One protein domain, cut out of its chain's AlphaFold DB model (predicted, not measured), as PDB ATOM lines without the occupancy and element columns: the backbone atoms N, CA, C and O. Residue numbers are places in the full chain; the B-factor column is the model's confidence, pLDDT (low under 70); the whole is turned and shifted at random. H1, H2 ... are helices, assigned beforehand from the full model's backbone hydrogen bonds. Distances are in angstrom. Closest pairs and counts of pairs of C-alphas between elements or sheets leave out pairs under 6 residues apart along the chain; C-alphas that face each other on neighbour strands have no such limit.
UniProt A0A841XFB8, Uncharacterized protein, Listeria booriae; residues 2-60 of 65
ATOM      1  N   ALA A   2     351.287 -32.185 280.852       54.66
ATOM      2  CA  ALA A   2     350.165 -31.975 281.798       54.66
ATOM      3  C   ALA A   2     348.799 -31.675 281.127       54.66
ATOM      4  O   ALA A   2     347.742 -31.999 281.669       54.66
ATOM      5  N   LYS A   3     348.815 -31.097 279.915       62.09
ATOM      6  CA  LYS A   3     347.610 -30.697 279.161       62.09
ATOM      7  C   LYS A   3     346.703 -31.874 278.794       62.09
ATOM      8  O   LYS A   3     345.491 -31.706 278.756       62.09
ATOM      9  N   ASP A   4     347.264 -33.053 278.529       67.00
ATOM     10  CA  ASP A   4     346.487 -34.213 278.075       67.00
ATOM     11  C   ASP A   4     345.733 -34.898 279.219       67.00
ATOM     12  O   ASP A   4     344.587 -35.306 279.042       67.00
ATOM     13  N   ALA A   5     346.333 -34.969 280.410       72.19
ATOM     14  CA  ALA A   5     345.671 -35.495 281.603       72.19
ATOM     15  C   ALA A   5     344.522 -34.576 282.055       72.19
ATOM     16  O   ALA A   5     343.418 -35.049 282.325       72.19
ATOM     17  N   GLN A   6     344.753 -33.260 282.046       70.56
ATOM     18  CA  GLN A   6     343.727 -32.255 282.349       70.56
ATOM     19  C   GLN A   6     342.601 -32.256 281.308       70.56
ATOM     20  O   GLN A   6     341.430 -32.185 281.677       70.56
ATOM     21  N   ARG A   7     342.935 -32.410 280.017       74.56
ATOM     22  CA  ARG A   7     341.942 -32.519 278.939       74.56
ATOM     23  C   ARG A   7     341.069 -33.759 279.115       74.56
ATOM     24  O   ARG A   7     339.855 -33.634 279.111       74.56
ATOM     25  N   ARG A   8     341.661 -34.918 279.417       77.81
ATOM     26  CA  ARG A   8     340.910 -36.156 279.699       77.81
ATOM     27  C   ARG A   8     340.008 -36.047 280.931       77.81
ATOM     28  O   ARG A   8     338.922 -36.619 280.935       77.81
ATOM     29  N   ALA A   9     340.436 -35.339 281.976       78.56
ATOM     30  CA  ALA A   9     339.599 -35.090 283.152       78.56
ATOM     31  C   ALA A   9     338.411 -34.173 282.818       78.56
ATOM     32  O   ALA A   9     337.278 -34.477 283.192       78.56
ATOM     33  N   ALA A  10     338.656 -33.105 282.053       73.56
ATOM     34  CA  ALA A  10     337.608 -32.215 281.565       73.56
ATOM     35  C   ALA A  10     336.627 -32.950 280.638       73.56
ATOM     36  O   ALA A  10     335.421 -32.808 280.802       73.56
ATOM     37  N   ASP A  11     337.127 -33.798 279.736       79.25
ATOM     38  CA  ASP A  11     336.317 -34.600 278.818       79.25
ATOM     39  C   ASP A  11     335.425 -35.596 279.571       79.25
ATOM     40  O   ASP A  11     334.255 -35.760 279.227       79.25
ATOM     41  N   LYS A  12     335.939 -36.225 280.638       83.19
ATOM     42  CA  LYS A  12     335.153 -37.122 281.504       83.19
ATOM     43  C   LYS A  12     334.046 -36.385 282.255       83.19
ATOM     44  O   LYS A  12     332.954 -36.927 282.406       83.19
ATOM     45  N   TRP A  13     334.316 -35.175 282.736       78.62
ATOM     46  CA  TRP A  13     333.303 -34.352 283.394       78.62
ATOM     47  C   TRP A  13     332.253 -33.856 282.391       78.62
ATOM     48  O   TRP A  13     331.057 -33.963 282.638       78.62
ATOM     49  N   ASP A  14     332.691 -33.432 281.208       77.38
ATOM     50  CA  ASP A  14     331.826 -33.014 280.105       77.38
ATOM     51  C   ASP A  14     330.943 -34.145 279.572       77.38
ATOM     52  O   ASP A  14     329.824 -33.888 279.133       77.38
ATOM     53  N   ALA A  15     331.426 -35.388 279.609       80.94
ATOM     54  CA  ALA A  15     330.632 -36.561 279.262       80.94
ATOM     55  C   ALA A  15     329.508 -36.823 280.281       80.94
ATOM     56  O   ALA A  15     328.445 -37.302 279.903       80.94
ATOM     57  N   LYS A  16     329.727 -36.487 281.560       85.31
ATOM     58  CA  LYS A  16     328.727 -36.625 282.633       85.31
ATOM     59  C   LYS A  16     327.783 -35.424 282.742       85.31
ATOM     60  O   LYS A  16     326.677 -35.575 283.245       85.31
ATOM     61  N   HIS A  17     328.202 -34.253 282.262       86.38
ATOM     62  CA  HIS A  17     327.420 -33.014 282.283       86.38
ATOM     63  C   HIS A  17     327.285 -32.411 280.873       86.38
ATOM     64  O   HIS A  17     327.793 -31.311 280.609       86.38
ATOM     65  N   PRO A  18     326.594 -33.104 279.949       83.56
ATOM     66  CA  PRO A  18     326.441 -32.647 278.569       83.56
ATOM     67  C   PRO A  18     325.737 -31.287 278.479       83.56
ATOM     68  O   PRO A  18     326.097 -30.468 277.632       83.56
ATOM     69  N   GLU A  19     324.807 -30.995 279.391       86.81
ATOM     70  CA  GLU A  19     324.107 -29.709 279.475       86.81
ATOM     71  C   GLU A  19     325.061 -28.548 279.779       86.81
ATOM     72  O   GLU A  19     325.044 -27.530 279.090       86.81
ATOM     73  N   ASN A  20     325.976 -28.720 280.740       84.69
ATOM     74  CA  ASN A  20     326.980 -27.706 281.069       84.69
ATOM     75  C   ASN A  20     327.931 -27.461 279.896       84.69
ATOM     76  O   ASN A  20     328.321 -26.323 279.614       84.69
ATOM     77  N   LYS A  21     328.305 -28.524 279.182       85.94
ATOM     78  CA  LYS A  21     329.117 -28.417 277.970       85.94
ATOM     79  C   LYS A  21     328.378 -27.650 276.874       85.94
ATOM     80  O   LYS A  21     328.953 -26.732 276.287       85.94
ATOM     81  N   ALA A  22     327.120 -28.002 276.616       88.69
ATOM     82  CA  ALA A  22     326.275 -27.333 275.635       88.69
ATOM     83  C   ALA A  22     326.088 -25.851 275.988       88.69
ATOM     84  O   ALA A  22     326.323 -24.992 275.141       88.69
ATOM     85  N   HIS A  23     325.803 -25.542 277.256       89.75
ATOM     86  CA  HIS A  23     325.667 -24.177 277.756       89.75
ATOM     87  C   HIS A  23     326.938 -23.347 277.524       89.75
ATOM     88  O   HIS A  23     326.877 -22.248 276.970       89.75
ATOM     89  N   ARG A  24     328.117 -23.878 277.880       89.12
ATOM     90  CA  ARG A  24     329.400 -23.183 277.661       89.12
ATOM     91  C   ARG A  24     329.674 -22.933 276.178       89.12
ATOM     92  O   ARG A  24     330.125 -21.842 275.816       89.12
ATOM     93  N   ARG A  25     329.400 -23.923 275.321       91.50
ATOM     94  CA  ARG A  25     329.566 -23.811 273.864       91.50
ATOM     95  C   ARG A  25     328.627 -22.763 273.278       91.50
ATOM     96  O   ARG A  25     329.107 -21.869 272.588       91.50
ATOM     97  N   ALA A  26     327.341 -22.820 273.620       91.81
ATOM     98  CA  ALA A  26     326.337 -21.856 273.182       91.81
ATOM     99  C   ALA A  26     326.702 -20.430 273.614       91.81
ATOM    100  O   ALA A  26     326.735 -19.525 272.785       91.81
ATOM    101  N   LYS A  27     327.097 -20.232 274.880       92.50
ATOM    102  CA  LYS A  27     327.546 -18.927 275.389       92.50
ATOM    103  C   LYS A  27     328.761 -18.390 274.629       92.50
ATOM    104  O   LYS A  27     328.821 -17.206 274.304       92.50
ATOM    105  N   SER A  28     329.735 -19.253 274.348       93.06
ATOM    106  CA  SER A  28     330.951 -18.870 273.619       93.06
ATOM    107  C   SER A  28     330.653 -18.521 272.161       93.06
ATOM    108  O   SER A  28     331.194 -17.547 271.640       93.06
ATOM    109  N   ALA A  29     329.772 -19.291 271.518       92.94
ATOM    110  CA  ALA A  29     329.311 -19.035 270.160       92.94
ATOM    111  C   ALA A  29     328.547 -17.707 270.077       92.94
ATOM    112  O   ALA A  29     328.910 -16.863 269.266       92.94
ATOM    113  N   ALA A  30     327.587 -17.480 270.980       92.44
ATOM    114  CA  ALA A  30     326.823 -16.237 271.057       92.44
ATOM    115  C   ALA A  30     327.733 -15.020 271.278       92.44
ATOM    116  O   ALA A  30     327.635 -14.037 270.553       92.44
ATOM    117  N   LYS A  31     328.694 -15.107 272.210       93.25
ATOM    118  CA  LYS A  31     329.684 -14.041 272.428       93.25
ATOM    119  C   LYS A  31     330.469 -13.725 271.153       93.25
ATOM    120  O   LYS A  31     330.659 -12.560 270.827       93.25
ATOM    121  N   ASN A  32     330.966 -14.749 270.460       95.50
ATOM    122  CA  ASN A  32     331.734 -14.544 269.233       95.50
ATOM    123  C   ASN A  32     330.877 -13.981 268.099       95.50
ATOM    124  O   ASN A  32     331.377 -13.167 267.331       95.50
ATOM    125  N   PHE A  33     329.619 -14.408 267.993       93.50
ATOM    126  CA  PHE A  33     328.680 -13.874 267.020       93.50
ATOM    127  C   PHE A  33     328.467 -12.374 267.250       93.50
ATOM    128  O   PHE A  33     328.846 -11.580 266.396       93.50
ATOM    129  N   ILE A  34     328.021 -11.997 268.452       93.12
ATOM    130  CA  ILE A  34     327.729 -10.605 268.831       93.12
ATOM    131  C   ILE A  34     328.959  -9.703 268.660       93.12
ATOM    132  O   ILE A  34     328.853  -8.607 268.133       93.12
ATOM    133  N   LEU A  35     330.143 -10.148 269.094       92.75
ATOM    134  CA  LEU A  35     331.320  -9.271 269.142       92.75
ATOM    135  C   LEU A  35     332.133  -9.208 267.846       92.75
ATOM    136  O   LEU A  35     333.001  -8.346 267.738       92.75
ATOM    137  N   LYS A  36     331.975 -10.167 266.927       93.00
ATOM    138  CA  LYS A  36     332.890 -10.297 265.776       93.00
ATOM    139  C   LYS A  36     332.216 -10.511 264.429       93.00
ATOM    140  O   LYS A  36     332.921 -10.464 263.425       93.00
ATOM    141  N   ARG A  37     330.931 -10.864 264.391       90.25
ATOM    142  CA  ARG A  37     330.261 -11.289 263.151       90.25
ATOM    143  C   ARG A  37     328.932 -10.594 262.903       90.25
ATOM    144  O   ARG A  37     328.602 -10.411 261.743       90.25
ATOM    145  N   ALA A  38     328.202 -10.257 263.962       92.12
ATOM    146  CA  ALA A  38     326.878  -9.673 263.856       92.12
ATOM    147  C   ALA A  38     326.928  -8.297 263.182       92.12
ATOM    148  O   ALA A  38     327.777  -7.460 263.498       92.12
ATOM    149  N   SER A  39     325.998  -8.095 262.260       94.38
ATOM    150  CA  SER A  39     325.615  -6.802 261.708       94.38
ATOM    151  C   SER A  39     324.702  -6.039 262.676       94.38
ATOM    152  O   SER A  39     324.199  -6.598 263.649       94.38
ATOM    153  N   GLU A  40     324.479  -4.752 262.410       92.81
ATOM    154  CA  GLU A  40     323.671  -3.886 263.280       92.81
ATOM    155  C   GLU A  40     322.230  -4.399 263.465       92.81
ATOM    156  O   GLU A  40     321.705  -4.389 264.575       92.81
ATOM    157  N   ASP A  41     321.611  -4.917 262.400       92.19
ATOM    158  CA  ASP A  41     320.262  -5.499 262.445       92.19
ATOM    159  C   ASP A  41     320.212  -6.742 263.354       92.19
ATOM    160  O   ASP A  41     319.373  -6.856 264.252       92.19
ATOM    161  N   GLU A  42     321.199  -7.630 263.215       92.06
ATOM    162  CA  GLU A  42     321.322  -8.825 264.050       92.06
ATOM    163  C   GLU A  42     321.586  -8.469 265.523       92.06
ATOM    164  O   GLU A  42     321.104  -9.161 266.424       92.06
ATOM    165  N   LEU A  43     322.319  -7.384 265.799       93.25
ATOM    166  CA  LEU A  43     322.524  -6.891 267.164       93.25
ATOM    167  C   LEU A  43     321.210  -6.416 267.790       93.25
ATOM    168  O   LEU A  43     320.901  -6.807 268.919       93.25
ATOM    169  N   GLN A  44     320.411  -5.644 267.053       93.50
ATOM    170  CA  GLN A  44     319.092  -5.200 267.513       93.50
ATOM    171  C   GLN A  44     318.160  -6.384 267.784       93.50
ATOM    172  O   GLN A  44     317.454  -6.411 268.798       93.50
ATOM    173  N   GLN A  45     318.202  -7.404 266.926       92.69
ATOM    174  CA  GLN A  45     317.422  -8.621 267.112       92.69
ATOM    175  C   GLN A  45     317.848  -9.390 268.374       92.69
ATOM    176  O   GLN A  45     317.005  -9.808 269.170       92.69
ATOM    177  N   VAL A  46     319.157  -9.516 268.621       92.06
ATOM    178  CA  VAL A  46     319.680 -10.131 269.850       92.06
ATOM    179  C   VAL A  46     319.254  -9.347 271.094       92.06
ATOM    180  O   VAL A  46     318.882  -9.951 272.104       92.06
ATOM    181  N   GLU A  47     319.271  -8.016 271.049       92.88
ATOM    182  CA  GLU A  47     318.773  -7.196 272.155       92.88
ATOM    183  C   GLU A  47     317.285  -7.413 272.426       92.88
ATOM    184  O   GLU A  47     316.878  -7.463 273.592       92.88
ATOM    185  N   HIS A  48     316.478  -7.557 271.372       94.06
ATOM    186  CA  HIS A  48     315.057  -7.862 271.493       94.06
ATOM    187  C   HIS A  48     314.842  -9.182 272.242       94.06
ATOM    188  O   HIS A  48     314.180  -9.188 273.281       94.06
ATOM    189  N   TRP A  49     315.521 -10.256 271.830       92.50
ATOM    190  CA  TRP A  49     315.435 -11.554 272.510       92.50
ATOM    191  C   TRP A  49     315.868 -11.490 273.979       92.50
ATOM    192  O   TRP A  49     315.283 -12.139 274.850       92.50
ATOM    193  N   VAL A  50     316.895 -10.693 274.298       91.38
ATOM    194  CA  VAL A  50     317.335 -10.495 275.688       91.38
ATOM    195  C   VAL A  50     316.266  -9.772 276.508       91.38
ATOM    196  O   VAL A  50     316.061 -10.122 277.676       91.38
ATOM    197  N   LYS A  51     315.587  -8.776 275.926       92.19
ATOM    198  CA  LYS A  51     314.476  -8.063 276.571       92.19
ATOM    199  C   LYS A  51     313.302  -9.007 276.823       92.19
ATOM    200  O   LYS A  51     312.857  -9.081 277.967       92.19
ATOM    201  N   GLU A  52     312.883  -9.783 275.825       91.44
ATOM    202  CA  GLU A  52     311.821 -10.791 275.958       91.44
ATOM    203  C   GLU A  52     312.136 -11.793 277.073       91.44
ATOM    204  O   GLU A  52     311.359 -11.960 278.013       91.44
ATOM    205  N   ARG A  53     313.343 -12.373 277.067       90.00
ATOM    206  CA  ARG A  53     313.756 -13.355 278.079       90.00
ATOM    207  C   ARG A  53     313.770 -12.789 279.502       90.00
ATOM    208  O   ARG A  53     313.505 -13.508 280.469       90.00
ATOM    209  N   ARG A  54     314.130 -11.511 279.662       89.88
ATOM    210  CA  ARG A  54     314.095 -10.817 280.962       89.88
ATOM    211  C   ARG A  54     312.664 -10.513 281.396       89.88
ATOM    212  O   ARG A  54     312.375 -10.668 282.581       89.88
ATOM    213  N   ALA A  55     311.800 -10.124 280.461       88.06
ATOM    214  CA  ALA A  55     310.387  -9.879 280.719       88.06
ATOM    215  C   ALA A  55     309.681 -11.166 281.170       88.06
ATOM    216  O   ALA A  55     309.081 -11.174 282.240       88.06
ATOM    217  N   GLU A  56     309.874 -12.287 280.465       83.69
ATOM    218  CA  GLU A  56     309.364 -13.606 280.877       83.69
ATOM    219  C   GLU A  56     309.754 -13.946 282.322       83.69
ATOM    220  O   GLU A  56     308.928 -14.385 283.125       83.69
ATOM    221  N   ARG A  57     311.019 -13.697 282.683       75.75
ATOM    222  CA  ARG A  57     311.547 -13.966 284.026       75.75
ATOM    223  C   ARG A  57     310.946 -13.059 285.103       75.75
ATOM    224  O   ARG A  57     310.848 -13.488 286.248       75.75
ATOM    225  N   GLN A  58     310.567 -11.829 284.762       64.94
ATOM    226  CA  GLN A  58     309.859 -10.925 285.674       64.94
ATOM    227  C   GLN A  58     308.382 -11.312 285.821       64.94
ATOM    228  O   GLN A  58     307.841 -11.216 286.916       64.94
ATOM    229  N   THR A  59     307.751 -11.810 284.752       60.31
ATOM    230  CA  THR A  59     306.347 -12.256 284.781       60.31
ATOM    231  C   THR A  59     306.144 -13.611 285.458       60.31
ATOM    232  O   THR A  59     305.036 -13.909 285.892       60.31
ATOM    233  N   ASN A  60     307.198 -14.425 285.586       57.81
ATOM    234  CA  ASN A  60     307.108 -15.747 286.196       57.81
ATOM    235  C   ASN A  60     308.184 -15.938 287.284       57.81
ATOM    236  O   ASN A  60     309.245 -16.515 287.019       57.81
TER     237      ASN A  60
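What this domain is: This is residues 2 to 60 of the 65 residues of an uncharacterized protein of Listeria booriae (UniProt A0A841XFB8). Three helices follow one another in an open, flat zigzag without a packed core: H1 and H2 make one corner near their ends, and H2 and H3 make a second, sharper one. The printed part has 59 residues, with H1, H2 and H3 in chain order and no named strand; the class is all helix. It is extended, with a radius of gyration of the C-alphas of 16.4 A and spans of 43 by 32 by 13 A.

How they stand to each other: H1, residues 2 to 16, and H2, residues 18 to 36, are close but not clearly touching; their closest C-alphas, of Asp 14 and Lys 21, are 5.7 A apart. They run opposite ways at a steep tilt of 69 degrees, only just short of about perpendicular. H2 and H3, residues 40 to 59, are close but not clearly touching; their closest C-alphas, of Ile 34 and Leu 43, are 6.6 A apart. They run opposite ways at a steep tilt of 43 degrees. H1 and H3 are apart. In H1, H2 and H3 every O i to N i+4 pair is within hydrogen-bond range.

Where its parts are: H1 begins at C-alpha 2, (350.165, -31.975, 281.798), and is 22.0 A long. H2 is 26.5 A long. H3, 28.9 A, ends at C-alpha 59, (306.347, -12.256, 284.781).

The domain as a whole: The C-alphas farthest apart, of Ala 2 and Thr 59, are 48.1 A apart. The printed part has no cut, and both links are tight. The pLDDT is under 70 at residues 2 to 4 and 58 to 60.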